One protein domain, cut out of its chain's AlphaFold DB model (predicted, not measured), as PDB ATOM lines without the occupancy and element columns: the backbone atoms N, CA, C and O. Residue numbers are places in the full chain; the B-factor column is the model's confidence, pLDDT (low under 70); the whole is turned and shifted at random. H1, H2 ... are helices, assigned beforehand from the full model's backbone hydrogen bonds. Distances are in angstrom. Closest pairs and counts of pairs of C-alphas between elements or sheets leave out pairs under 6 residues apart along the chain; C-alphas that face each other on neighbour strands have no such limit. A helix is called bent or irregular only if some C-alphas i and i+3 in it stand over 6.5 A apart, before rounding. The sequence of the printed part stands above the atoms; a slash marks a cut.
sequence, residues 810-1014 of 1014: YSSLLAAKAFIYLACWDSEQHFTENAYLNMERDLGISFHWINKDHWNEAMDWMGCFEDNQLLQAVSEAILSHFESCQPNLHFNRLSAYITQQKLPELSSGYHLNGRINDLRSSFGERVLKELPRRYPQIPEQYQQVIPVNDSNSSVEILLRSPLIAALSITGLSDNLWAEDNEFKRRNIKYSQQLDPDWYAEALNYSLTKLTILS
ATOM      1  N   TYR A 810     171.429 113.406 129.348       92.75
ATOM      2  CA  TYR A 810     172.136 114.509 128.665       92.75
ATOM      3  C   TYR A 810     171.219 115.457 127.880       92.75
ATOM      4  O   TYR A 810     171.695 116.350 127.177       92.75
ATOM      5  N   SER A 811     169.903 115.246 127.924       94.56
ATOM      6  CA  SER A 811     168.939 116.132 127.274       94.56
ATOM      7  C   SER A 811     167.577 116.008 127.937       94.56
ATOM      8  O   SER A 811     167.059 114.902 128.088       94.56
ATOM      9  N   SER A 812     166.973 117.152 128.261       95.62
ATOM     10  CA  SER A 812     165.604 117.196 128.774       95.62
ATOM     11  C   SER A 812     164.609 116.577 127.790       95.62
ATOM     12  O   SER A 812     163.732 115.832 128.219       95.62
ATOM     13  N   LEU A 813     164.748 116.857 126.491       96.25
ATOM     14  CA  LEU A 813     163.860 116.320 125.462       96.25
ATOM     15  C   LEU A 813     164.022 114.806 125.311       96.25
ATOM     16  O   LEU A 813     163.035 114.084 125.199       96.25
ATOM     17  N   LEU A 814     165.259 114.304 125.350       95.94
ATOM     18  CA  LEU A 814     165.496 112.862 125.281       95.94
ATOM     19  C   LEU A 814     164.923 112.137 126.505       95.94
ATOM     20  O   LEU A 814     164.371 111.051 126.356       95.94
ATOM     21  N   ALA A 815     165.019 112.742 127.692       96.06
ATOM     22  CA  ALA A 815     164.399 112.214 128.901       96.06
ATOM     23  C   ALA A 815     162.868 112.175 128.814       96.06
ATOM     24  O   ALA A 815     162.285 111.160 129.190       96.06
ATOM     25  N   ALA A 816     162.235 113.207 128.243       95.50
ATOM     26  CA  ALA A 816     160.794 113.216 127.981       95.50
ATOM     27  C   ALA A 816     160.387 112.105 126.999       95.50
ATOM     28  O   ALA A 816     159.518 111.292 127.309       95.50
ATOM     29  N   LYS A 817     161.078 112.008 125.851       95.88
ATOM     30  CA  LYS A 817     160.838 110.946 124.858       95.88
ATOM     31  C   LYS A 817     161.023 109.557 125.458       95.88
ATOM     32  O   LYS A 817     160.205 108.681 125.209       95.88
ATOM     33  N   ALA A 818     162.058 109.354 126.275       94.88
ATOM     34  CA  ALA A 818     162.304 108.071 126.921       94.88
ATOM     35  C   ALA A 818     161.230 107.709 127.947       94.88
ATOM     36  O   ALA A 818     160.787 106.566 127.950       94.88
ATOM     37  N   PHE A 819     160.781 108.663 128.765       93.56
ATOM     38  CA  PHE A 819     159.690 108.433 129.710       93.56
ATOM     39  C   PHE A 819     158.412 108.003 128.981       93.56
ATOM     40  O   PHE A 819     157.847 106.961 129.298       93.56
ATOM     41  N   ILE A 820     157.992 108.767 127.968       91.00
ATOM     42  CA  ILE A 820     156.768 108.488 127.206       91.00
ATOM     43  C   ILE A 820     156.879 107.163 126.455       91.00
ATOM     44  O   ILE A 820     155.967 106.344 126.498       91.00
ATOM     45  N   TYR A 821     158.013 106.916 125.802       91.12
ATOM     46  CA  TYR A 821     158.223 105.685 125.055       91.12
ATOM     47  C   TYR A 821     158.173 104.448 125.963       91.12
ATOM     48  O   TYR A 821     157.520 103.464 125.620       91.12
ATOM     49  N   LEU A 822     158.812 104.499 127.139       89.62
ATOM     50  CA  LEU A 822     158.744 103.412 128.118       89.62
ATOM     51  C   LEU A 822     157.336 103.266 128.716       89.62
ATOM     52  O   LEU A 822     156.887 102.142 128.886       89.62
ATOM     53  N   ALA A 823     156.615 104.362 128.964       84.31
ATOM     54  CA  ALA A 823     155.232 104.310 129.443       84.31
ATOM     55  C   ALA A 823     154.275 103.651 128.432       84.31
ATOM     56  O   ALA A 823     153.398 102.889 128.825       84.31
ATOM     57  N   CYS A 824     154.457 103.910 127.134       79.12
ATOM     58  CA  CYS A 824     153.574 103.380 126.094       79.12
ATOM     59  C   CYS A 824     153.911 101.947 125.670       79.12
ATOM     60  O   CYS A 824     153.013 101.171 125.353       79.12
ATOM     61  N   TRP A 825     155.199 101.625 125.513       74.44
ATOM     62  CA  TRP A 825     155.635 100.415 124.793       74.44
ATOM     63  C   TRP A 825     156.150  99.305 125.694       74.44
ATOM     64  O   TRP A 825     156.536  98.236 125.214       74.44
ATOM     65  N   ASP A 826     156.128  99.524 126.999       67.56
ATOM     66  CA  ASP A 826     156.377  98.474 127.959       67.56
ATOM     67  C   ASP A 826     155.128  97.601 128.143       67.56
ATOM     68  O   ASP A 826     154.298  97.812 129.027       67.56
ATOM     69  N   SER A 827     155.007  96.597 127.271       52.66
ATOM     70  CA  SER A 827     153.908  95.620 127.219       52.66
ATOM     71  C   SER A 827     153.651  94.882 128.535       52.66
ATOM     72  O   SER A 827     152.584  94.292 128.707       52.66
ATOM     73  N   GLU A 828     154.611  94.894 129.457       52.44
ATOM     74  CA  GLU A 828     154.534  94.214 130.748       52.44
ATOM     75  C   GLU A 828     154.209  95.165 131.915       52.44
ATOM     76  O   GLU A 828     154.293  94.751 133.077       52.44
ATOM     77  N   GLN A 829     153.881  96.435 131.624       61.75
ATOM     78  CA  GLN A 829     153.625  97.492 132.613       61.75
ATOM     79  C   GLN A 829     154.737  97.567 133.681       61.75
ATOM     80  O   GLN A 829     154.473  97.728 134.870       61.75
ATOM     81  N   HIS A 830     156.000  97.367 133.289       60.22
ATOM     82  CA  HIS A 830     157.148  97.367 134.199       60.22
ATOM     83  C   HIS A 830     157.594  98.767 134.609       60.22
ATOM     84  O   HIS A 830     158.141  98.924 135.706       60.22
ATOM     85  N   PHE A 831     157.345  99.765 133.764       73.56
ATOM     86  CA  PHE A 831     157.573 101.182 133.996       73.56
ATOM     87  C   PHE A 831     156.570 101.698 135.037       73.56
ATOM     88  O   PHE A 831     155.596 102.377 134.731       73.56
ATOM     89  N   THR A 832     156.825 101.305 136.285       72.44
ATOM     90  CA  THR A 832     156.068 101.599 137.510       72.44
ATOM     91  C   THR A 832     156.841 102.571 138.400       72.44
ATOM     92  O   THR A 832     158.020 102.832 138.162       72.44
ATOM     93  N   GLU A 833     156.218 103.022 139.491       69.06
ATOM     94  CA  GLU A 833     156.822 103.866 140.537       69.06
ATOM     95  C   GLU A 833     158.274 103.484 140.892       69.06
ATOM     96  O   GLU A 833     159.190 104.307 140.818       69.06
ATOM     97  N   ASN A 834     158.518 102.209 141.215       72.56
ATOM     98  CA  ASN A 834     159.853 101.743 141.602       72.56
ATOM     99  C   ASN A 834     160.865 101.849 140.453       72.56
ATOM    100  O   ASN A 834     162.040 102.141 140.688       72.56
ATOM    101  N   ALA A 835     160.426 101.613 139.215       79.69
ATOM    102  CA  ALA A 835     161.290 101.704 138.046       79.69
ATOM    103  C   ALA A 835     161.725 103.154 137.799       79.69
ATOM    104  O   ALA A 835     162.915 103.388 137.570       79.69
ATOM    105  N   TYR A 836     160.808 104.125 137.947       83.88
ATOM    106  CA  TYR A 836     161.128 105.551 137.816       83.88
ATOM    107  C   TYR A 836     162.218 105.947 138.810       83.88
ATOM    108  O   TYR A 836     163.277 106.435 138.418       83.88
ATOM    109  N   LEU A 837     161.994 105.665 140.098       83.25
ATOM    110  CA  LEU A 837     162.894 106.061 141.181       83.25
ATOM    111  C   LEU A 837     164.274 105.401 141.052       83.25
ATOM    112  O   LEU A 837     165.304 106.053 141.259       83.25
ATOM    113  N   ASN A 838     164.316 104.125 140.660       85.94
ATOM    114  CA  ASN A 838     165.569 103.410 140.428       85.94
ATOM    115  C   ASN A 838     166.352 103.999 139.251       85.94
ATOM    116  O   ASN A 838     167.560 104.222 139.377       85.94
ATOM    117  N   MET A 839     165.674 104.287 138.139       90.31
ATOM    118  CA  MET A 839     166.291 104.867 136.947       90.31
ATOM    119  C   MET A 839     166.800 106.283 137.214       90.31
ATOM    120  O   MET A 839     167.943 106.609 136.898       90.31
ATOM    121  N   GLU A 840     166.000 107.106 137.883       91.38
ATOM    122  CA  GLU A 840     166.393 108.434 138.329       91.38
ATOM    123  C   GLU A 840     167.634 108.395 139.240       91.38
ATOM    124  O   GLU A 840     168.555 109.212 139.113       91.38
ATOM    125  N   ARG A 841     167.664 107.485 140.225       88.69
ATOM    126  CA  ARG A 841     168.789 107.331 141.166       88.69
ATOM    127  C   ARG A 841     170.068 106.920 140.442       88.69
ATOM    128  O   ARG A 841     171.130 107.493 140.694       88.69
ATOM    129  N   ASP A 842     169.960 105.955 139.542       90.81
ATOM    130  CA  ASP A 842     171.100 105.418 138.816       90.81
ATOM    131  C   ASP A 842     171.662 106.410 137.789       90.81
ATOM    132  O   ASP A 842     172.851 106.737 137.806       90.81
ATOM    133  N   LEU A 843     170.801 106.997 136.955       91.56
ATOM    134  CA  LEU A 843     171.215 107.963 135.937       91.56
ATOM    135  C   LEU A 843     171.615 109.325 136.524       91.56
ATOM    136  O   LEU A 843     172.294 110.104 135.849       91.56
ATOM    137  N   GLY A 844     171.244 109.604 137.778       90.44
ATOM    138  CA  GLY A 844     171.543 110.866 138.452       90.44
ATOM    139  C   GLY A 844     170.706 112.030 137.918       90.44
ATOM    140  O   GLY A 844     171.214 113.147 137.813       90.44
ATOM    141  N   ILE A 845     169.449 111.765 137.555       92.75
ATOM    142  CA  ILE A 845     168.466 112.753 137.083       92.75
ATOM    143  C   ILE A 845     167.164 112.634 137.875       92.75
ATOM    144  O   ILE A 845     166.996 111.670 138.622       92.75
ATOM    145  N   SER A 846     166.243 113.573 137.681       93.25
ATOM    146  CA  SER A 846     164.836 113.362 138.014       93.25
ATOM    147  C   SER A 846     163.929 113.823 136.879       93.25
ATOM    148  O   SER A 846     164.210 114.834 136.233       93.25
ATOM    149  N   PHE A 847     162.864 113.068 136.603       93.50
ATOM    150  CA  PHE A 847     161.972 113.331 135.473       93.50
ATOM    151  C   PHE A 847     161.171 114.620 135.670       93.50
ATOM    152  O   PHE A 847     160.897 115.322 134.701       93.50
ATOM    153  N   HIS A 848     160.908 115.030 136.914       92.19
ATOM    154  CA  HIS A 848     160.268 116.319 137.187       92.19
ATOM    155  C   HIS A 848     161.141 117.530 136.833       92.19
ATOM    156  O   HIS A 848     160.655 118.652 136.894       92.19
ATOM    157  N   TRP A 849     162.418 117.344 136.476       94.31
ATOM    158  CA  TRP A 849     163.283 118.423 135.983       94.31
ATOM    159  C   TRP A 849     163.074 118.744 134.500       94.31
ATOM    160  O   TRP A 849     163.638 119.722 134.005       94.31
ATOM    161  N   ILE A 850     162.339 117.905 133.773       95.62
ATOM    162  CA  ILE A 850     162.114 118.058 132.337       95.62
ATOM    163  C   ILE A 850     161.363 119.367 132.056       95.62
ATOM    164  O   ILE A 850     160.423 119.723 132.766       95.62
ATOM    165  N   ASN A 851     161.781 120.075 131.004       94.81
ATOM    166  CA  ASN A 851     161.082 121.247 130.487       94.81
ATOM    167  C   ASN A 851     159.625 120.892 130.147       94.81
ATOM    168  O   ASN A 851     159.373 119.926 129.424       94.81
ATOM    169  N   LYS A 852     158.676 121.702 130.624       91.62
ATOM    170  CA  LYS A 852     157.242 121.532 130.355       91.62
ATOM    171  C   LYS A 852     156.925 121.391 128.859       91.62
ATOM    172  O   LYS A 852     156.087 120.572 128.496       91.62
ATOM    173  N   ASP A 853     157.629 122.116 127.990       92.88
ATOM    174  CA  ASP A 853     157.364 122.105 126.547       92.88
ATOM    175  C   ASP A 853     157.862 120.811 125.887       92.88
ATOM    176  O   ASP A 853     157.229 120.295 124.965       92.88
ATOM    177  N   HIS A 854     158.938 120.217 126.415       95.38
ATOM    178  CA  HIS A 854     159.464 118.943 125.919       95.38
ATOM    179  C   HIS A 854     158.533 117.760 126.210       95.38
ATOM    180  O   HIS A 854     158.582 116.773 125.479       95.38
ATOM    181  N   TRP A 855     157.679 117.838 127.238       92.94
ATOM    182  CA  TRP A 855     156.629 116.835 127.444       92.94
ATOM    183  C   TRP A 855     155.638 116.834 126.281       92.94
ATOM    184  O   TRP A 855     155.344 115.775 125.735       92.94
ATOM    185  N   ASN A 856     155.184 118.017 125.858       91.12
ATOM    186  CA  ASN A 856     154.279 118.157 124.716       91.12
ATOM    187  C   ASN A 856     154.947 117.731 123.407       91.12
ATOM    188  O   ASN A 856     154.348 116.985 122.641       91.12
ATOM    189  N   GLU A 857     156.200 118.133 123.179       93.75
ATOM    190  CA  GLU A 857     156.965 117.710 121.999       93.75
ATOM    191  C   GLU A 857     157.154 116.187 121.951       93.75
ATOM    192  O   GLU A 857     157.066 115.570 120.892       93.75
ATOM    193  N   ALA A 858     157.400 115.553 123.098       93.94
ATOM    194  CA  ALA A 858     157.545 114.108 123.172       93.94
ATOM    195  C   ALA A 858     156.202 113.370 122.986       93.94
ATOM    196  O   ALA A 858     156.190 112.314 122.355       93.94
ATOM    197  N   MET A 859     155.086 113.924 123.477       90.25
ATOM    198  CA  MET A 859     153.734 113.402 123.216       90.25
ATOM    199  C   MET A 859     153.369 113.500 121.731       90.25
ATOM    200  O   MET A 859     152.848 112.539 121.166       90.25
ATOM    201  N   ASP A 860     153.692 114.625 121.090       91.06
ATOM    202  CA  ASP A 860     153.497 114.829 119.651       91.06
ATOM    203  C   ASP A 860     154.347 113.849 118.832       91.06
ATOM    204  O   ASP A 860     153.838 113.125 117.980       91.06
ATOM    205  N   TRP A 861     155.631 113.712 119.179       92.81
ATOM    206  CA  TRP A 861     156.546 112.750 118.554       92.81
ATOM    207  C   TRP A 861     156.063 111.291 118.645       92.81
ATOM    208  O   TRP A 861     156.372 110.492 117.758       92.81
ATOM    209  N   MET A 862     155.319 110.941 119.695       88.31
ATOM    210  CA  MET A 862     154.752 109.605 119.892       88.31
ATOM    211  C   MET A 862     153.398 109.409 119.183       88.31
ATOM    212  O   MET A 862     152.925 108.277 119.078       88.31
ATOM    213  N   GLY A 863     152.771 110.484 118.695       85.50
ATOM    214  CA  GLY A 863     151.426 110.456 118.117       85.50
ATOM    215  C   GLY A 863     150.303 110.403 119.160       85.50
ATOM    216  O   GLY A 863     149.183 110.022 118.832       85.50
ATOM    217  N   CYS A 864     150.561 110.787 120.417       84.62
ATOM    218  CA  CYS A 864     149.559 110.725 121.489       84.62
ATOM    219  C   CYS A 864     148.322 111.590 121.198       84.62
ATOM    220  O   CYS A 864     147.220 111.220 121.573       84.62
ATOM    221  N   PHE A 865     148.473 112.727 120.514       85.12
ATOM    222  CA  PHE A 865     147.337 113.604 120.195       85.12
ATOM    223  C   PHE A 865     146.407 113.044 119.107       85.12
ATOM    224  O   PHE A 865     145.297 113.545 118.939       85.12
ATOM    225  N   GLU A 866     146.839 112.005 118.387       82.50
ATOM    226  CA  GLU A 866     146.041 111.310 117.371       82.50
ATOM    227  C   GLU A 866     145.343 110.055 117.934       82.50
ATOM    228  O   GLU A 866     144.395 109.554 117.326       82.50
ATOM    229  N   ASP A 867     145.761 109.577 119.113       79.75
ATOM    230  CA  ASP A 867     145.252 108.373 119.773       79.75
ATOM    231  C   ASP A 867     144.904 108.644 121.248       79.75
ATOM    232  O   ASP A 867     145.764 108.703 122.130       79.75
ATOM    233  N   ASN A 868     143.601 108.750 121.530       78.00
ATOM    234  CA  ASN A 868     143.084 109.011 122.875       78.00
ATOM    235  C   ASN A 868     143.495 107.951 123.913       78.00
ATOM    236  O   ASN A 868     143.615 108.290 125.089       78.00
ATOM    237  N   GLN A 869     143.705 106.690 123.513       74.62
ATOM    238  CA  GLN A 869     144.134 105.643 124.448       74.62
ATOM    239  C   GLN A 869     145.590 105.857 124.862       74.62
ATOM    240  O   GLN A 869     145.908 105.795 126.050       74.62
ATOM    241  N   LEU A 870     146.464 106.175 123.900       77.62
ATOM    242  CA  LEU A 870     147.859 106.519 124.182       77.62
ATOM    243  C   LEU A 870     147.964 107.792 125.024       77.62
ATOM    244  O   LEU A 870     148.746 107.832 125.972       77.62
ATOM    245  N   LEU A 871     147.160 108.815 124.722       81.44
ATOM    246  CA  LEU A 871     147.121 110.046 125.513       81.44
ATOM    247  C   LEU A 871     146.745 109.776 126.973       81.44
ATOM    248  O   LEU A 871     147.385 110.311 127.883       81.44
ATOM    249  N   GLN A 872     145.727 108.943 127.198       78.44
ATOM    250  CA  GLN A 872     145.292 108.573 128.540       78.44
ATOM    251  C   GLN A 872     146.392 107.806 129.285       78.44
ATOM    252  O   GLN A 872     146.756 108.203 130.390       78.44
ATOM    253  N   ALA A 873     146.983 106.781 128.662       77.94
ATOM    254  CA  ALA A 873     148.036 105.972 129.276       77.94
ATOM    255  C   ALA A 873     149.267 106.807 129.676       77.94
ATOM    256  O   ALA A 873     149.797 106.668 130.779       77.94
ATOM    257  N   VAL A 874     149.706 107.724 128.806       83.81
ATOM    258  CA  VAL A 874     150.829 108.628 129.101       83.81
ATOM    259  C   VAL A 874     150.480 109.597 130.223       83.81
ATOM    260  O   VAL A 874     151.295 109.815 131.118       83.81
ATOM    261  N   SER A 875     149.271 110.160 130.203       83.31
ATOM    262  CA  SER A 875     148.817 111.085 131.244       83.31
ATOM    263  C   SER A 875     148.777 110.404 132.614       83.31
ATOM    264  O   SER A 875     149.260 110.972 133.593       83.31
ATOM    265  N   GLU A 876     148.273 109.172 132.679       82.25
ATOM    266  CA  GLU A 876     148.257 108.353 133.895       82.25
ATOM    267  C   GLU A 876     149.676 108.034 134.388       82.25
ATOM    268  O   GLU A 876     149.953 108.169 135.580       82.25
ATOM    269  N   ALA A 877     150.605 107.689 133.490       83.62
ATOM    270  CA  ALA A 877     151.999 107.424 133.853       83.62
ATOM    271  C   ALA A 877     152.710 108.671 134.408       83.62
ATOM    272  O   ALA A 877     153.426 108.588 135.407       83.62
ATOM    273  N   ILE A 878     152.492 109.838 133.791       86.12
ATOM    274  CA  ILE A 878     153.028 111.116 134.274       86.12
ATOM    275  C   ILE A 878     152.462 111.431 135.663       86.12
ATOM    276  O   ILE A 878     153.224 111.735 136.579       86.12
ATOM    277  N   LEU A 879     151.141 111.322 135.849       83.62
ATOM    278  CA  LEU A 879     150.495 111.556 137.144       83.62
ATOM    279  C   LEU A 879     151.037 110.614 138.224       83.62
ATOM    280  O   LEU A 879     151.451 111.084 139.280       83.62
ATOM    281  N   SER A 880     151.128 109.319 137.918       82.62
ATOM    282  CA  SER A 880     151.694 108.292 138.799       82.62
ATOM    283  C   SER A 880     153.132 108.614 139.227       82.62
ATOM    284  O   SER A 880     153.485 108.488 140.401       82.62
ATOM    285  N   HIS A 881     153.970 109.115 138.309       87.38
ATOM    286  CA  HIS A 881     155.320 109.574 138.651       87.38
ATOM    287  C   HIS A 881     155.302 110.746 139.640       87.38
ATOM    288  O   HIS A 881     155.994 110.693 140.659       87.38
ATOM    289  N   PHE A 882     154.492 111.779 139.404       84.94
ATOM    290  CA  PHE A 882     154.403 112.911 140.331       84.94
ATOM    291  C   PHE A 882     153.827 112.516 141.696       84.94
ATOM    292  O   PHE A 882     154.296 113.019 142.715       84.94
ATOM    293  N   GLU A 883     152.876 111.583 141.735       78.12
ATOM    294  CA  GLU A 883     152.320 111.032 142.974       78.12
ATOM    295  C   GLU A 883     153.332 110.196 143.767       78.12
ATOM    296  O   GLU A 883     153.219 110.101 144.989       78.12
ATOM    297  N   SER A 884     154.337 109.619 143.103       73.81
ATOM    298  CA  SER A 884     155.441 108.932 143.783       73.81
ATOM    299  C   SER A 884     156.484 109.880 144.389       73.81
ATOM    300  O   SER A 884     157.288 109.479 145.235       73.81
ATOM    301  N   CYS A 885     156.494 111.149 143.972       79.50
ATOM    302  CA  CYS A 885     157.462 112.135 144.438       79.50
ATOM    303  C   CYS A 885     157.021 112.746 145.778       79.50
ATOM    304  O   CYS A 885     155.954 113.348 145.885       79.50
ATOM    305  N   GLN A 886     157.882 112.666 146.794       71.75
ATOM    306  CA  GLN A 886     157.594 113.212 148.124       71.75
ATOM    307  C   GLN A 886     158.071 114.667 148.274       71.75
ATOM    308  O   GLN A 886     159.203 114.957 147.874       71.75
ATOM    309  N   PRO A 887     157.275 115.566 148.895       75.00
ATOM    310  CA  PRO A 887     155.902 115.369 149.386       75.00
ATOM    311  C   PRO A 887     154.829 115.482 148.286       75.00
ATOM    312  O   PRO A 887     154.759 116.478 147.556       75.00
ATOM    313  N   ASN A 888     153.904 114.518 148.244       68.75
ATOM    314  CA  ASN A 888     152.904 114.395 147.171       68.75
ATOM    315  C   ASN A 888     152.101 115.682 146.919       68.75
ATOM    316  O   ASN A 888     151.862 116.054 145.774       68.75
ATOM    317  N   LEU A 889     151.702 116.410 147.970       76.81
ATOM    318  CA  LEU A 889     150.874 117.616 147.829       76.81
ATOM    319  C   LEU A 889     151.540 118.693 146.956       76.81
ATOM    320  O   LEU A 889     150.873 119.349 146.154       76.81
ATOM    321  N   HIS A 890     152.849 118.894 147.115       81.19
ATOM    322  CA  HIS A 890     153.586 119.910 146.370       81.19
ATOM    323  C   HIS A 890     153.915 119.450 144.951       81.19
ATOM    324  O   HIS A 890     153.866 120.264 144.026       81.19
ATOM    325  N   PHE A 891     154.191 118.158 144.762       84.94
ATOM    326  CA  PHE A 891     154.405 117.579 143.438       84.94
ATOM    327  C   PHE A 891     153.109 117.478 142.620       84.94
ATOM    328  O   PHE A 891     153.155 117.658 141.406       84.94
ATOM    329  N   ASN A 892     151.940 117.370 143.255       82.38
ATOM    330  CA  ASN A 892     150.644 117.490 142.576       82.38
ATOM    331  C   ASN A 892     150.431 118.889 141.976       82.38
ATOM    332  O   ASN A 892     149.899 119.023 140.874       82.38
ATOM    333  N   ARG A 893     150.888 119.951 142.659       85.06
ATOM    334  CA  ARG A 893     150.856 121.320 142.105       85.06
ATOM    335  C   ARG A 893     151.803 121.466 140.917       85.06
ATOM    336  O   ARG A 893     151.443 122.106 139.932       85.06
ATOM    337  N   LEU A 894     152.980 120.844 140.993       86.31
ATOM    338  CA  LEU A 894     153.930 120.797 139.884       86.31
ATOM    339  C   LEU A 894     153.352 120.046 138.678       86.31
ATOM    340  O   LEU A 894     153.448 120.529 137.552       86.31
ATOM    341  N   SER A 895     152.702 118.910 138.922       86.38
ATOM    342  CA  SER A 895     152.002 118.140 137.896       86.38
ATOM    343  C   SER A 895     150.931 118.980 137.198       86.38
ATOM    344  O   SER A 895     150.909 119.051 135.970       86.38
ATOM    345  N   ALA A 896     150.105 119.713 137.957       85.06
ATOM    346  CA  ALA A 896     149.109 120.628 137.393       85.06
ATOM    347  C   ALA A 896     149.742 121.770 136.574       85.06
ATOM    348  O   ALA A 896     149.197 122.171 135.546       85.06
ATOM    349  N   TYR A 897     150.911 122.276 136.977       86.88
ATOM    350  CA  TYR A 897     151.646 123.270 136.192       86.88
ATOM    351  C   TYR A 897     152.160 122.706 134.862       86.88
ATOM    352  O   TYR A 897     152.056 123.373 133.836       86.88
ATOM    353  N   ILE A 898     152.676 121.477 134.859       84.94
ATOM    354  CA  ILE A 898     153.209 120.834 133.651       84.94
ATOM    355  C   ILE A 898     152.083 120.430 132.693       84.94
ATOM    356  O   ILE A 898     152.177 120.689 131.498       84.94
ATOM    357  N   THR A 899     151.007 119.836 133.213       81.31
ATOM    358  CA  THR A 899     149.928 119.250 132.399       81.31
ATOM    359  C   THR A 899     148.835 120.251 132.024       81.31
ATOM    360  O   THR A 899     148.308 120.197 130.918       81.31
ATOM    361  N   GLN A 900     148.490 121.180 132.920       82.31
ATOM    362  CA  GLN A 900     147.358 122.105 132.751       82.31
ATOM    363  C   GLN A 900     147.795 123.569 132.629       82.31
ATOM    364  O   GLN A 900     146.944 124.453 132.549       82.31
ATOM    365  N   GLN A 901     149.104 123.854 132.673       81.06
ATOM    366  CA  GLN A 901     149.657 125.216 132.737       81.06
ATOM    367  C   GLN A 901     149.109 126.048 133.910       81.06
ATOM    368  O   GLN A 901     149.181 127.279 133.911       81.06
ATOM    369  N   LYS A 902     148.571 125.384 134.940       85.44
ATOM    370  CA  LYS A 902     148.042 126.054 136.122       85.44
ATOM    371  C   LYS A 902     149.204 126.468 137.018       85.44
ATOM    372  O   LYS A 902     149.958 125.623 137.491       85.44
ATOM    373  N   LEU A 903     149.341 127.766 137.278       84.06
ATOM    374  CA  LEU A 903     150.358 128.269 138.203       84.06
ATOM    375  C   LEU A 903     150.213 127.610 139.589       84.06
ATOM    376  O   LEU A 903     149.093 127.551 140.108       84.06
ATOM    377  N   PRO A 904     151.315 127.144 140.207       85.19
ATOM    378  CA  PRO A 904     151.267 126.589 141.550       85.19
ATOM    379  C   PRO A 904     150.753 127.621 142.557       85.19
ATOM    380  O   PRO A 904     151.362 128.667 142.774       85.19
ATOM    381  N   GLU A 905     149.634 127.322 143.212       77.50
ATOM    382  CA  GLU A 905     149.124 128.169 144.287       77.50
ATOM    383  C   GLU A 905     150.041 128.049 145.515       77.50
ATOM    384  O   GLU A 905     150.351 126.947 145.988       77.50
ATOM    385  N   LEU A 906     150.496 129.190 146.034       75.69
ATOM    386  CA  LEU A 906     151.243 129.263 147.290       75.69
ATOM    387  C   LEU A 906     150.263 129.274 148.465       75.69
ATOM    388  O   LEU A 906     149.190 129.870 148.386       75.69
ATOM    389  N   SER A 907     150.630 128.619 149.566       71.06
ATOM    390  CA  SER A 907     149.828 128.613 150.792       71.06
ATOM    391  C   SER A 907     149.598 130.039 151.303       71.06
ATOM    392  O   SER A 907     150.493 130.889 151.262       71.06
ATOM    393  N   SER A 908     148.390 130.311 151.804       59.94
ATOM    394  CA  SER A 908     148.048 131.598 152.415       59.94
ATOM    395  C   SER A 908     149.004 131.895 153.576       59.94
ATOM    396  O   SER A 908     149.023 131.150 154.553       59.94
ATOM    397  N   GLY A 909     149.803 132.962 153.464       63.50
ATOM    398  CA  GLY A 909     150.836 133.314 154.451       63.50
ATOM    399  C   GLY A 909     152.245 132.776 154.154       63.50
ATOM    400  O   GLY A 909     153.110 132.851 155.023       63.50
ATOM    401  N   TYR A 910     152.515 132.248 152.953       76.75
ATOM    402  CA  TYR A 910     153.866 131.827 152.571       76.75
ATOM    403  C   TYR A 910     154.846 133.013 152.544       76.75
ATOM    404  O   TYR A 910     154.726 133.934 151.732       76.75
ATOM    405  N   HIS A 911     155.866 132.956 153.402       82.00
ATOM    406  CA  HIS A 911     156.943 133.940 153.468       82.00
ATOM    407  C   HIS A 911     158.296 133.264 153.230       82.00
ATOM    408  O   HIS A 911     158.815 132.595 154.121       82.00
ATOM    409  N   LEU A 912     158.902 133.497 152.056       85.00
ATOM    410  CA  LEU A 912     160.176 132.880 151.654       85.00
ATOM    411  C   LEU A 912     161.266 133.035 152.726       85.00
ATOM    412  O   LEU A 912     161.873 132.053 153.131       85.00
ATOM    413  N   ASN A 913     161.484 134.253 153.231       84.94
ATOM    414  CA  ASN A 913     162.510 134.500 154.251       84.94
ATOM    415  C   ASN A 913     162.203 133.800 155.584       84.94
ATOM    416  O   ASN A 913     163.131 133.382 156.270       84.94
ATOM    417  N   GLY A 914     160.921 133.659 155.939       85.06
ATOM    418  CA  GLY A 914     160.499 132.887 157.111       85.06
ATOM    419  C   GLY A 914     160.872 131.416 156.947       85.06
ATOM    420  O   GLY A 914     161.599 130.878 157.770       85.06
ATOM    421  N   ARG A 915     160.511 130.817 155.809       86.81
ATOM    422  CA  ARG A 915     160.830 129.417 155.492       86.81
ATOM    423  C   ARG A 915     162.332 129.150 155.357       86.81
ATOM    424  O   ARG A 915     162.800 128.109 155.799       86.81
ATOM    425  N   ILE A 916     163.115 130.095 154.828       87.44
ATOM    426  CA  ILE A 916     164.588 129.994 154.815       87.44
ATOM    427  C   ILE A 916     165.143 129.976 156.245       87.44
ATOM    428  O   ILE A 916     166.103 129.257 156.520       87.44
ATOM    429  N   ASN A 917     164.573 130.763 157.160       85.06
ATOM    430  CA  ASN A 917     164.987 130.736 158.560       85.06
ATOM    431  C   ASN A 917     164.586 129.422 159.237       85.06
ATOM    432  O   ASN A 917     165.421 128.853 159.938       85.06
ATOM    433  N   ASP A 918     163.383 128.908 158.964       85.62
ATOM    434  CA  ASP A 918     162.939 127.593 159.444       85.62
ATOM    435  C   ASP A 918     163.903 126.494 158.972       85.62
ATOM    436  O   ASP A 918     164.438 125.755 159.795       85.62
ATOM    437  N   LEU A 919     164.224 126.464 157.673       85.75
ATOM    438  CA  LEU A 919     165.186 125.536 157.070       85.75
ATOM    439  C   LEU A 919     166.569 125.630 157.725       85.75
ATOM    440  O   LEU A 919     167.232 124.635 157.987       85.75
ATOM    441  N   ARG A 920     167.051 126.844 157.994       83.06
ATOM    442  CA  ARG A 920     168.341 127.021 158.673       83.06
ATOM    443  C   ARG A 920     168.300 126.519 160.110       83.06
ATOM    444  O   ARG A 920     169.318 126.037 160.593       83.06
ATOM    445  N   SER A 921     167.162 126.668 160.782       82.81
ATOM    446  CA  SER A 921     166.977 126.224 162.161       82.81
ATOM    447  C   SER A 921     166.776 124.712 162.284       82.81
ATOM    448  O   SER A 921     167.147 124.147 163.310       82.81
ATOM    449  N   SER A 922     166.245 124.054 161.245       80.19
ATOM    450  CA  SER A 922     166.034 122.603 161.232       80.19
ATOM    451  C   SER A 922     167.351 121.825 161.144       80.19
ATOM    452  O   SER A 922     167.456 120.723 161.682       80.19
ATOM    453  N   PHE A 923     168.390 122.410 160.540       79.25
ATOM    454  CA  PHE A 923     169.717 121.805 160.449       79.25
ATOM    455  C   PHE A 923     170.680 122.307 161.528       79.25
ATOM    456  O   PHE A 923     170.947 123.498 161.665       79.25
ATOM    457  N   GLY A 924     171.313 121.378 162.248       75.00
ATOM    458  CA  GLY A 924     172.418 121.715 163.151       75.00
ATOM    459  C   GLY A 924     173.663 122.223 162.403       75.00
ATOM    460  O   GLY A 924     173.905 121.852 161.252       75.00
ATOM    461  N   GLU A 925     174.522 122.998 163.083       71.00
ATOM    462  CA  GLU A 925     175.755 123.588 162.508       71.00
ATOM    463  C   GLU A 925     176.650 122.589 161.758       71.00
ATOM    464  O   GLU A 925     177.384 122.960 160.841       71.00
ATOM    465  N   ARG A 926     176.625 121.322 162.177       68.31
ATOM    466  CA  ARG A 926     177.399 120.250 161.559       68.31
ATOM    467  C   ARG A 926     176.916 119.949 160.141       68.31
ATOM    468  O   ARG A 926     177.721 120.015 159.218       68.31
ATOM    469  N   VAL A 927     175.619 119.687 159.979       74.50
ATOM    470  CA  VAL A 927     175.014 119.367 158.677       74.50
ATOM    471  C   VAL A 927     175.276 120.511 157.703       74.50
ATOM    472  O   VAL A 927     175.723 120.283 156.585       74.50
ATOM    473  N   LEU A 928     175.139 121.754 158.174       78.62
ATOM    474  CA  LEU A 928     175.421 122.959 157.391       78.62
ATOM    475  C   LEU A 928     176.868 123.032 156.863       78.62
ATOM    476  O   LEU A 928     177.102 123.545 155.770       78.62
ATOM    477  N   LYS A 929     177.857 122.511 157.603       77.44
ATOM    478  CA  LYS A 929     179.266 122.460 157.160       77.44
ATOM    479  C   LYS A 929     179.542 121.321 156.175       77.44
ATOM    480  O   LYS A 929     180.492 121.419 155.395       77.44
ATOM    481  N   GLU A 930     178.724 120.275 156.218       79.56
ATOM    482  CA  GLU A 930     178.845 119.037 155.442       79.56
ATOM    483  C   GLU A 930     178.009 119.073 154.146       79.56
ATOM    484  O   GLU A 930     177.977 118.084 153.424       79.56
ATOM    485  N   LEU A 931     177.364 120.196 153.795       83.94
ATOM    486  CA  LEU A 931     176.596 120.328 152.549       83.94
ATOM    487  C   LEU A 931     177.485 120.412 151.287       83.94
ATOM    488  O   LEU A 931     178.570 121.014 151.300       83.94
ATOM    489  N   PRO A 932     177.025 119.865 150.142       84.50
ATOM    490  CA  PRO A 932     177.738 119.997 148.877       84.50
ATOM    491  C   PRO A 932     177.758 121.450 148.395       84.50
ATOM    492  O   PRO A 932     176.781 122.177 148.509       84.50
ATOM    493  N   ARG A 933     178.878 121.870 147.792       84.62
ATOM    494  CA  ARG A 933     179.081 123.268 147.353       84.62
ATOM    495  C   ARG A 933     178.991 123.492 145.846       84.62
ATOM    496  O   ARG A 933     178.995 124.629 145.399       84.62
ATOM    497  N   ARG A 934     178.988 122.425 145.041       87.62
ATOM    498  CA  ARG A 934     178.985 122.531 143.573       87.62
ATOM    499  C   ARG A 934     177.577 122.318 143.032       87.62
ATOM    500  O   ARG A 934     176.983 121.279 143.311       87.62
ATOM    501  N   TYR A 935     177.109 123.242 142.204       90.06
ATOM    502  CA  TYR A 935     175.819 123.190 141.518       90.06
ATOM    503  C   TYR A 935     175.932 123.768 140.094       90.06
ATOM    504  O   TYR A 935     176.915 124.461 139.808       90.06
ATOM    505  N   PRO A 936     175.011 123.434 139.167       90.38
ATOM    506  CA  PRO A 936     175.001 123.996 137.811       90.38
ATOM    507  C   PRO A 936     174.905 125.530 137.804       90.38
ATOM    508  O   PRO A 936     174.291 126.119 138.685       90.38
ATOM    509  N   GLN A 937     175.499 126.189 136.807       89.38
ATOM    510  CA  GLN A 937     175.515 127.653 136.748       89.38
ATOM    511  C   GLN A 937     174.108 128.228 136.529       89.38
ATOM    512  O   GLN A 937     173.388 127.792 135.628       89.38
ATOM    513  N   ILE A 938     173.757 129.244 137.323       90.56
ATOM    514  CA  ILE A 938     172.490 129.980 137.242       90.56
ATOM    515  C   ILE A 938     172.732 131.309 136.510       90.56
ATOM    516  O   ILE A 938     173.616 132.059 136.942       90.56
ATOM    517  N   PRO A 939     171.960 131.638 135.454       91.12
ATOM    518  CA  PRO A 939     172.055 132.934 134.785       91.12
ATOM    519  C   PRO A 939     171.831 134.097 135.762       91.12
ATOM    520  O   PRO A 939     170.921 134.042 136.591       91.12
ATOM    521  N   GLU A 940     172.640 135.157 135.657       87.69
ATOM    522  CA  GLU A 940     172.669 136.270 136.625       87.69
ATOM    523  C   GLU A 940     171.290 136.896 136.868       87.69
ATOM    524  O   GLU A 940     170.909 137.134 138.015       87.69
ATOM    525  N   GLN A 941     170.495 137.055 135.807       89.25
ATOM    526  CA  GLN A 941     169.150 137.637 135.860       89.25
ATOM    527  C   GLN A 941     168.157 136.873 136.757       89.25
ATOM    528  O   GLN A 941     167.205 137.468 137.253       89.25
ATOM    529  N   TYR A 942     168.383 135.581 137.017       90.44
ATOM    530  CA  TYR A 942     167.487 134.749 137.831       90.44
ATOM    531  C   TYR A 942     168.006 134.491 139.248       90.44
ATOM    532  O   TYR A 942     167.284 133.944 140.080       90.44
ATOM    533  N   GLN A 943     169.235 134.906 139.572       88.44
ATOM    534  CA  GLN A 943     169.838 134.632 140.883       88.44
ATOM    535  C   GLN A 943     169.087 135.286 142.050       88.44
ATOM    536  O   GLN A 943     169.220 134.819 143.181       88.44
ATOM    537  N   GLN A 944     168.305 136.335 141.782       87.56
ATOM    538  CA  GLN A 944     167.525 137.064 142.786       87.56
ATOM    539  C   GLN A 944     166.142 136.453 143.062       87.56
ATOM    540  O   GLN A 944     165.469 136.890 143.991       87.56
ATOM    541  N   VAL A 945     165.715 135.430 142.305       87.94
ATOM    542  CA  VAL A 945     164.434 134.737 142.549       87.94
ATOM    543  C   VAL A 945     164.425 134.103 143.942       87.94
ATOM    544  O   VAL A 945     163.457 134.260 144.685       87.94
ATOM    545  N   ILE A 946     165.533 133.455 144.316       88.81
ATOM    546  CA  ILE A 946     165.832 133.056 145.694       88.81
ATOM    547  C   ILE A 946     167.167 133.709 146.084       88.81
ATOM    548  O   ILE A 946     168.221 133.245 145.632       88.81
ATOM    549  N   PRO A 947     167.145 134.793 146.881       86.50
ATOM    550  CA  PRO A 947     168.350 135.537 147.211       86.50
ATOM    551  C   PRO A 947     169.245 134.755 148.178       86.50
ATOM    552  O   PRO A 947     168.789 134.206 149.186       86.50
ATOM    553  N   VAL A 948     170.545 134.759 147.888       87.12
ATOM    554  CA  VAL A 948     171.590 134.228 148.770       87.12
ATOM    555  C   VAL A 948     172.432 135.400 149.257       87.12
ATOM    556  O   VAL A 948     172.914 136.198 148.459       87.12
ATOM    557  N   ASN A 949     172.566 135.524 150.571       87.06
ATOM    558  CA  ASN A 949     173.321 136.550 151.272       87.06
ATOM    559  C   ASN A 949     174.233 135.894 152.322       87.06
ATOM    560  O   ASN A 949     174.162 134.688 152.563       87.06
ATOM    561  N   ASP A 950     175.065 136.689 152.994       80.38
ATOM    562  CA  ASP A 950     176.008 136.163 153.991       80.38
ATOM    563  C   ASP A 950     175.308 135.350 155.089       80.38
ATOM    564  O   ASP A 950     175.831 134.329 155.537       80.38
ATOM    565  N   SER A 951     174.086 135.748 155.463       77.88
ATOM    566  CA  SER A 951     173.320 135.095 156.524       77.88
ATOM    567  C   SER A 951     172.818 133.696 156.152       77.88
ATOM    568  O   SER A 951     172.687 132.868 157.045       77.88
ATOM    569  N   ASN A 952     172.570 133.391 154.873       83.88
ATOM    570  CA  ASN A 952     172.050 132.090 154.424       83.88
ATOM    571  C   ASN A 952     173.015 131.320 153.496       83.88
ATOM    572  O   ASN A 952     172.660 130.262 152.978       83.88
ATOM    573  N   SER A 953     174.252 131.803 153.349       84.44
ATOM    574  CA  SER A 953     175.320 131.170 152.560       84.44
ATOM    575  C   SER A 953     175.594 129.709 152.952       84.44
ATOM    576  O   SER A 953     175.936 128.885 152.107       84.44
ATOM    577  N   SER A 954     175.373 129.347 154.219       81.94
ATOM    578  CA  SER A 954     175.551 127.976 154.710       81.94
ATOM    579  C   SER A 954     174.568 126.967 154.108       81.94
ATOM    580  O   SER A 954     174.886 125.786 154.069       81.94
ATOM    581  N   VAL A 955     173.395 127.409 153.640       88.06
ATOM    582  CA  VAL A 955     172.366 126.561 153.003       88.06
ATOM    583  C   VAL A 955     172.241 126.830 151.501       88.06
ATOM    584  O   VAL A 955     171.271 126.411 150.879       88.06
ATOM    585  N   GLU A 956     173.217 127.508 150.893       91.12
ATOM    586  CA  GLU A 956     173.145 127.983 149.507       91.12
ATOM    587  C   GLU A 956     172.708 126.898 148.511       91.12
ATOM    588  O   GLU A 956     171.819 127.136 147.696       91.12
ATOM    589  N   ILE A 957     173.263 125.686 148.598       90.62
ATOM    590  CA  ILE A 957     172.885 124.584 147.704       90.62
ATOM    591  C   ILE A 957     171.403 124.201 147.823       90.62
ATOM    592  O   ILE A 957     170.773 123.919 146.804       90.62
ATOM    593  N   LEU A 958     170.826 124.239 149.029       90.81
ATOM    594  CA  LEU A 958     169.410 123.944 149.272       90.81
ATOM    595  C   LEU A 958     168.506 125.038 148.692       90.81
ATOM    596  O   LEU A 958     167.382 124.758 148.286       90.81
ATOM    597  N   LEU A 959     169.006 126.274 148.610       93.00
ATOM    598  CA  LEU A 959     168.311 127.406 147.994       93.00
ATOM    599  C   LEU A 959     168.421 127.379 146.461       93.00
ATOM    600  O   LEU A 959     167.456 127.663 145.755       93.00
ATOM    601  N   ARG A 960     169.598 127.028 145.928       94.12
ATOM    602  CA  ARG A 960     169.862 126.987 144.481       94.12
ATOM    603  C   ARG A 960     169.249 125.767 143.795       94.12
ATOM    604  O   ARG A 960     168.791 125.889 142.665       94.12
ATOM    605  N   SER A 961     169.204 124.614 144.461       94.56
ATOM    606  CA  SER A 961     168.669 123.357 143.909       94.56
ATOM    607  C   SER A 961     167.251 123.472 143.319       94.56
ATOM    608  O   SER A 961     167.087 123.137 142.142       94.56
ATOM    609  N   PRO A 962     166.232 123.970 144.053       94.44
ATOM    610  CA  PRO A 962     164.883 124.136 143.508       94.44
ATOM    611  C   PRO A 962     164.819 125.191 142.394       94.44
ATOM    612  O   PRO A 962     164.095 125.003 141.422       94.44
ATOM    613  N   LEU A 963     165.619 126.262 142.468       95.12
ATOM    614  CA  LEU A 963     165.685 127.281 141.413       95.12
ATOM    615  C   LEU A 963     166.253 126.717 140.102       95.12
ATOM    616  O   LEU A 963     165.723 126.996 139.032       95.12
ATOM    617  N   ILE A 964     167.309 125.903 140.168       95.12
ATOM    618  CA  ILE A 964     167.905 125.263 138.984       95.12
ATOM    619  C   ILE A 964     166.911 124.298 138.337       95.12
ATOM    620  O   ILE A 964     166.776 124.292 137.114       95.12
ATOM    621  N   ALA A 965     166.188 123.520 139.146       94.94
ATOM    622  CA  ALA A 965     165.112 122.672 138.645       94.94
ATOM    623  C   ALA A 965     164.005 123.513 137.984       94.94
ATOM    624  O   ALA A 965     163.607 123.209 136.866       94.94
ATOM    625  N   ALA A 966     163.580 124.621 138.603       94.75
ATOM    626  CA  ALA A 966     162.580 125.525 138.033       94.75
ATOM    627  C   ALA A 966     163.016 126.136 136.689       94.75
ATOM    628  O   ALA A 966     162.209 126.233 135.766       94.75
ATOM    629  N   LEU A 967     164.290 126.518 136.548       94.69
ATOM    630  CA  LEU A 967     164.848 127.042 135.294       94.69
ATOM    631  C   LEU A 967     164.864 125.995 134.176       94.69
ATOM    632  O   LEU A 967     164.597 126.332 133.027       94.69
ATOM    633  N   SER A 968     165.138 124.737 134.522       95.19
ATOM    634  CA  SER A 968     165.057 123.609 133.590       95.19
ATOM    635  C   SER A 968     163.607 123.342 133.162       95.19
ATOM    636  O   SER A 968     163.319 123.254 131.973       95.19
ATOM    637  N   ILE A 969     162.666 123.316 134.114       94.50
ATOM    638  CA  ILE A 969     161.230 123.086 133.855       94.50
ATOM    639  C   ILE A 969     160.610 124.200 132.998       94.50
ATOM    640  O   ILE A 969     159.732 123.937 132.181       94.50
ATOM    641  N   THR A 970     161.047 125.447 133.183       92.12
ATOM    642  CA  THR A 970     160.568 126.611 132.413       92.12
ATOM    643  C   THR A 970     161.273 126.790 131.067       92.12
ATOM    644  O   THR A 970     160.884 127.674 130.312       92.12
ATOM    645  N   GLY A 971     162.315 126.004 130.773       91.25
ATOM    646  CA  GLY A 971     163.120 126.158 129.558       91.25
ATOM    647  C   GLY A 971     164.045 127.379 129.551       91.25
ATOM    648  O   GLY A 971     164.645 127.696 128.529       91.25
ATOM    649  N   LEU A 972     164.198 128.076 130.683       91.44
ATOM    650  CA  LEU A 972     165.056 129.260 130.801       91.44
ATOM    651  C   LEU A 972     166.548 128.901 130.953       91.44
ATOM    652  O   LEU A 972     167.409 129.772 130.808       91.44
ATOM    653  N   SER A 973     166.876 127.640 131.271       90.69
ATOM    654  CA  SER A 973     168.250 127.127 131.265       90.69
ATOM    655  C   SER A 973     168.317 125.606 131.103       90.69
ATOM    656  O   SER A 973     167.744 124.873 131.901       90.69
ATOM    657  N   ASP A 974     169.149 125.138 130.170       86.56
ATOM    658  CA  ASP A 974     169.442 123.708 129.971       86.56
ATOM    659  C   ASP A 974     170.704 123.220 130.700       86.56
ATOM    660  O   ASP A 974     171.090 122.053 130.589       86.56
ATOM    661  N   ASN A 975     171.359 124.080 131.489       88.19
ATOM    662  CA  ASN A 975     172.631 123.755 132.147       88.19
ATOM    663  C   ASN A 975     172.545 122.502 133.027       88.19
ATOM    664  O   ASN A 975     173.538 121.796 133.192       88.19
ATOM    665  N   LEU A 976     171.373 122.194 133.584       90.81
ATOM    666  CA  LEU A 976     171.159 120.987 134.376       90.81
ATOM    667  C   LEU A 976     171.506 119.706 133.593       90.81
ATOM    668  O   LEU A 976     172.125 118.798 134.149       90.81
ATOM    669  N   TRP A 977     171.180 119.666 132.301       91.88
ATOM    670  CA  TRP A 977     171.349 118.514 131.409       91.88
ATOM    671  C   TRP A 977     172.714 118.467 130.717       91.88
ATOM    672  O   TRP A 977     172.984 117.536 129.962       91.88
ATOM    673  N   ALA A 978     173.599 119.430 130.994       88.25
ATOM    674  CA  ALA A 978     174.932 119.455 130.406       88.25
ATOM    675  C   ALA A 978     175.761 118.217 130.791       88.25
ATOM    676  O   ALA A 978     175.601 117.609 131.858       88.25
ATOM    677  N   GLU A 979     176.667 117.852 129.893       81.44
ATOM    678  CA  GLU A 979     177.432 116.605 129.924       81.44
ATOM    679  C   GLU A 979     178.377 116.515 131.135       81.44
ATOM    680  O   GLU A 979     178.469 115.472 131.780       81.44
ATOM    681  N   ASP A 980     178.994 117.631 131.518       82.50
ATOM    682  CA  ASP A 980     179.925 117.764 132.647       82.50
ATOM    683  C   ASP A 980     179.225 117.912 134.012       82.50
ATOM    684  O   ASP A 980     179.865 117.921 135.070       82.50
ATOM    685  N   ASN A 981     177.893 118.018 134.015       88.69
ATOM    686  CA  ASN A 981     177.122 118.370 135.201       88.69
ATOM    687  C   ASN A 981     176.550 117.176 135.970       88.69
ATOM    688  O   ASN A 981     175.890 117.405 136.982       88.69
ATOM    689  N   GLU A 982     176.852 115.922 135.608       88.12
ATOM    690  CA  GLU A 982     176.380 114.744 136.363       88.12
ATOM    691  C   GLU A 982     176.716 114.842 137.861       88.12
ATOM    692  O   GLU A 982     175.845 114.692 138.720       88.12
ATOM    693  N   PHE A 983     177.968 115.178 138.183       88.06
ATOM    694  CA  PHE A 983     178.424 115.363 139.562       88.06
ATOM    695  C   PHE A 983     177.571 116.386 140.326       88.06
ATOM    696  O   PHE A 983     177.326 116.224 141.524       88.06
ATOM    697  N   LYS A 984     177.154 117.456 139.635       91.38
ATOM    698  CA  LYS A 984     176.368 118.563 140.186       91.38
ATOM    699  C   LYS A 984     174.878 118.198 140.274       91.38
ATOM    700  O   LYS A 984     174.256 118.526 141.278       91.38
ATOM    701  N   ARG A 985     174.326 117.458 139.302       92.38
ATOM    702  CA  ARG A 985     172.956 116.909 139.342       92.38
ATOM    703  C   ARG A 985     172.749 115.999 140.549       92.38
ATOM    704  O   ARG A 985     171.774 116.152 141.277       92.38
ATOM    705  N   ARG A 986     173.706 115.110 140.829       91.56
ATOM    706  CA  ARG A 986     173.647 114.235 142.013       91.56
ATOM    707  C   ARG A 986     173.647 115.022 143.334       91.56
ATOM    708  O   ARG A 986     172.989 114.599 144.277       91.56
ATOM    709  N   ASN A 987     174.291 116.194 143.391       91.44
ATOM    710  CA  ASN A 987     174.199 117.080 144.563       91.44
ATOM    711  C   ASN A 987     172.793 117.677 144.725       91.44
ATOM    712  O   ASN A 987     172.315 117.761 145.849       91.44
ATOM    713  N   ILE A 988     172.126 118.049 143.625       91.94
ATOM    714  CA  ILE A 988     170.733 118.529 143.655       91.94
ATOM    715  C   ILE A 988     169.808 117.429 144.183       91.94
ATOM    716  O   ILE A 988     168.986 117.698 145.054       91.94
ATOM    717  N   LYS A 989     169.976 116.179 143.723       90.19
ATOM    718  CA  LYS A 989     169.205 115.038 144.253       90.19
ATOM    719  C   LYS A 989     169.427 114.829 145.745       90.19
ATOM    720  O   LYS A 989     168.475 114.607 146.482       90.19
ATOM    721  N   TYR A 990     170.677 114.914 146.191       88.75
ATOM    722  CA  TYR A 990     171.001 114.816 147.610       88.75
ATOM    723  C   TYR A 990     170.317 115.923 148.421       88.75
ATOM    724  O   TYR A 990     169.716 115.642 149.451       88.75
ATOM    725  N   SER A 991     170.327 117.162 147.922       88.31
ATOM    726  CA  SER A 991     169.607 118.284 148.533       88.31
ATOM    727  C   SER A 991     168.092 118.081 148.577       88.31
ATOM    728  O   SER A 991     167.485 118.406 149.591       88.31
ATOM    729  N   GLN A 992     167.493 117.511 147.529       88.44
ATOM    730  CA  GLN A 992     166.074 117.140 147.518       88.44
ATOM    731  C   GLN A 992     165.753 116.091 148.592       88.44
ATOM    732  O   GLN A 992     164.714 116.174 149.229       88.44
ATOM    733  N   GLN A 993     166.631 115.110 148.804       84.06
ATOM    734  CA  GLN A 993     166.422 114.057 149.803       84.06
ATOM    735  C   GLN A 993     166.648 114.528 151.246       84.06
ATOM    736  O   GLN A 993     166.122 113.909 152.162       84.06
ATOM    737  N   LEU A 994     167.443 115.584 151.457       82.62
ATOM    738  CA  LEU A 994     167.700 116.138 152.791       82.62
ATOM    739  C   LEU A 994     166.485 116.858 153.382       82.62
ATOM    740  O   LEU A 994     166.242 116.735 154.577       82.62
ATOM    741  N   ASP A 995     165.762 117.621 152.562       84.44
ATOM    742  CA  ASP A 995     164.518 118.291 152.953       84.44
ATOM    743  C   ASP A 995     163.561 118.334 151.745       84.44
ATOM    744  O   ASP A 995     163.583 119.291 150.953       84.44
ATOM    745  N   PRO A 996     162.769 117.263 151.548       84.88
ATOM    746  CA  PRO A 996     161.839 117.166 150.427       84.88
ATOM    747  C   PRO A 996     160.762 118.257 150.458       84.88
ATOM    748  O   PRO A 996     160.389 118.776 149.401       84.88
ATOM    749  N   ASP A 997     160.302 118.637 151.656       84.56
ATOM    750  CA  ASP A 997     159.256 119.642 151.860       84.56
ATOM    751  C   ASP A 997     159.721 121.022 151.404       84.56
ATOM    752  O   ASP A 997     159.095 121.642 150.536       84.56
ATOM    753  N   TRP A 998     160.872 121.478 151.907       88.62
ATOM    754  CA  TRP A 998     161.475 122.730 151.467       88.62
ATOM    755  C   TRP A 998     161.733 122.729 149.962       88.62
ATOM    756  O   TRP A 998     161.402 123.703 149.280       88.62
ATOM    757  N   TYR A 999     162.324 121.652 149.433       91.56
ATOM    758  CA  TYR A 999     162.634 121.557 148.010       91.56
ATOM    759  C   TYR A 999     161.377 121.768 147.159       91.56
ATOM    760  O   TYR A 999     161.389 122.587 146.237       91.56
ATOM    761  N   ALA A1000     160.285 121.074 147.482       89.38
ATOM    762  CA  ALA A1000     159.056 121.131 146.703       89.38
ATOM    763  C   ALA A1000     158.294 122.461 146.885       89.38
ATOM    764  O   ALA A1000     157.747 123.000 145.916       89.38
ATOM    765  N   GLU A1001     158.292 123.046 148.087       89.25
ATOM    766  CA  GLU A1001     157.756 124.391 148.338       89.25
ATOM    767  C   GLU A1001     158.509 125.465 147.537       89.25
ATOM    768  O   GLU A1001     157.902 126.250 146.799       89.25
ATOM    769  N   ALA A1002     159.838 125.491 147.657       90.94
ATOM    770  CA  ALA A1002     160.694 126.477 147.007       90.94
ATOM    771  C   ALA A1002     160.707 126.319 145.478       90.94
ATOM    772  O   ALA A1002     160.834 127.313 144.754       90.94
ATOM    773  N   LEU A1003     160.537 125.093 144.974       92.88
ATOM    774  CA  LEU A1003     160.362 124.812 143.551       92.88
ATOM    775  C   LEU A1003     159.082 125.468 143.019       92.88
ATOM    776  O   LEU A1003     159.143 126.246 142.067       92.88
ATOM    777  N   ASN A1004     157.942 125.235 143.676       91.25
ATOM    778  CA  ASN A1004     156.660 125.845 143.308       91.25
ATOM    779  C   ASN A1004     156.698 127.384 143.385       91.25
ATOM    780  O   ASN A1004     156.195 128.073 142.490       91.25
ATOM    781  N   TYR A1005     157.354 127.939 144.410       92.25
ATOM    782  CA  TYR A1005     157.602 129.381 144.512       92.25
ATOM    783  C   TYR A1005     158.435 129.911 143.336       92.25
ATOM    784  O   TYR A1005     158.067 130.913 142.717       92.25
ATOM    785  N   SER A1006     159.531 129.226 142.999       92.88
ATOM    786  CA  SER A1006     160.422 129.622 141.903       92.88
ATOM    787  C   SER A1006     159.704 129.597 140.558       92.88
ATOM    788  O   SER A1006     159.824 130.552 139.797       92.88
ATOM    789  N   LEU A1007     158.903 128.562 140.289       91.88
ATOM    790  CA  LEU A1007     158.088 128.463 139.073       91.88
ATOM    791  C   LEU A1007     157.101 129.626 138.956       91.88
ATOM    792  O   LEU A1007     157.020 130.266 137.908       91.88
ATOM    793  N   THR A1008     156.413 129.952 140.051       89.38
ATOM    794  CA  THR A1008     155.468 131.075 140.092       89.38
ATOM    795  C   THR A1008     156.166 132.400 139.786       89.38
ATOM    796  O   THR A1008     155.668 133.199 139.000       89.38
ATOM    797  N   LYS A1009     157.345 132.639 140.373       89.81
ATOM    798  CA  LYS A1009     158.108 133.876 140.152       89.81
ATOM    799  C   LYS A1009     158.718 133.968 138.761       89.81
ATOM    800  O   LYS A1009     158.643 135.035 138.162       89.81
ATOM    801  N   LEU A1010     159.301 132.885 138.252       89.62
ATOM    802  CA  LEU A1010     159.899 132.860 136.918       89.62
ATOM    803  C   LEU A1010     158.849 133.116 135.837       89.62
ATOM    804  O   LEU A1010     159.110 133.913 134.951       89.62
ATOM    805  N   THR A1011     157.649 132.545 135.977       82.94
ATOM    806  CA  THR A1011     156.546 132.749 135.021       82.94
ATOM    807  C   THR A1011     156.006 134.187 135.020       82.94
ATOM    808  O   THR A1011     155.413 134.617 134.043       82.94
ATOM    809  N   ILE A1012     156.190 134.944 136.108       79.38
ATOM    810  CA  ILE A1012     155.845 136.379 136.166       79.38
ATOM    811  C   ILE A1012     156.946 137.246 135.523       79.38
ATOM    812  O   ILE A1012     156.677 138.365 135.095       79.38
ATOM    813  N   LEU A1013     158.194 136.765 135.523       74.38
ATOM    814  CA  LEU A1013     159.361 137.481 134.998       74.38
ATOM    815  C   LEU A1013     159.600 137.231 133.501       74.38
ATOM    816  O   LEU A1013     160.211 138.082 132.855       74.38
ATOM    817  N   SER A1014     159.177 136.070 132.989       60.56
ATOM    818  CA  SER A1014     159.133 135.705 131.565       60.56
ATOM    819  C   SER A1014     157.897 136.275 130.890       60.56
ATOM    820  O   SER A1014     158.034 136.792 129.762       60.56
TER     821      SER A1014
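This is residues 810 to 1014 of the 1014 residues of an uncharacterized protein of Pedobacter sp. OK701 (UniProt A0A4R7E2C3). This is an elongated helical body in which H8 and H10 cross in the middle, with H1, H2, H3 and H4 grouped toward one end and H6 and H7 toward the other. H5 lies between H4 and H10 and bridges the first group to the middle, while H9 crosses H8. The printed part has 205 residues with ten named helices, H1 to H10 in chain order, and no named strand; its class is all helix. The whole is compact, with a radius of gyration of the C-alphas of 17.0 A, and spans 53 by 33 by 28 A.

H10, the longest helix by residues, holds residues 996 to 1013 and runs 25.6 A from C-alpha 996 at (161.839, 117.166, 150.427) to C-alpha 1013 at (159.361, 137.481, 134.998). H8, residues 953 to 969, is 24.8 A long, with a kink of 29 degrees near residue 960. H9, residues 979 to 994, is 24.9 A long. H8 and H9 are irregular: C-alphas 954 and 957 are 8.2 A apart, and C-alphas 980 and 983 are 7.5 A apart. H1 is residues 812 to 825, beginning at C-alpha 812 (165.604, 117.196, 128.774); H2 is 833 to 843, H3 852 to 862, H4 868 to 884 at 24.3 A, H5 888 to 900, H6 912 to 922 and H7 925 to 929.

H10 touches H8 at a steep tilt of 58 degrees, closest at C-alphas 1003 and 962, 4.6 A. H8 touches H9 with residues 957 to 961 alone, closest at C-alphas 961 and 988, 5.3 A. H10 only just touches H6, with 3 pairs of C-alphas within 8 A, closest 998 and 919, 7.3 A. H7 only just touches H8, also with 3 pairs, closest 928 and 954, 5.7 A. H5 touches H10, closest 890 and 1000, 5.6 A. H4 and H5 form a hairpin at a shallow tilt of 30 degrees, closest 882 and 891, 5.6 A. H4 touches H1, closest 874 and 823, 6.2 A, and H2, closest 884 and 833, 6.2 A. H1 touches H3, closest 817 and 858, 4.9 A. Every O i to N i+4 pair is within hydrogen-bond range in H1, H2, H4, H6, H7 and H10, against 6 of 7 in H3, 8 of 9 in H5, 9 of 13 in H8 and 9 of 12 in H9.

The C-alphas farthest apart, Glu 866 and Glu 925, are 55.4 A apart. The printed part has no cut. The links H5 to H6 and H7 to H8 are long. Mean pLDDT of the printed part is 85.3; 11 residues are under 70, among them 826 to 830.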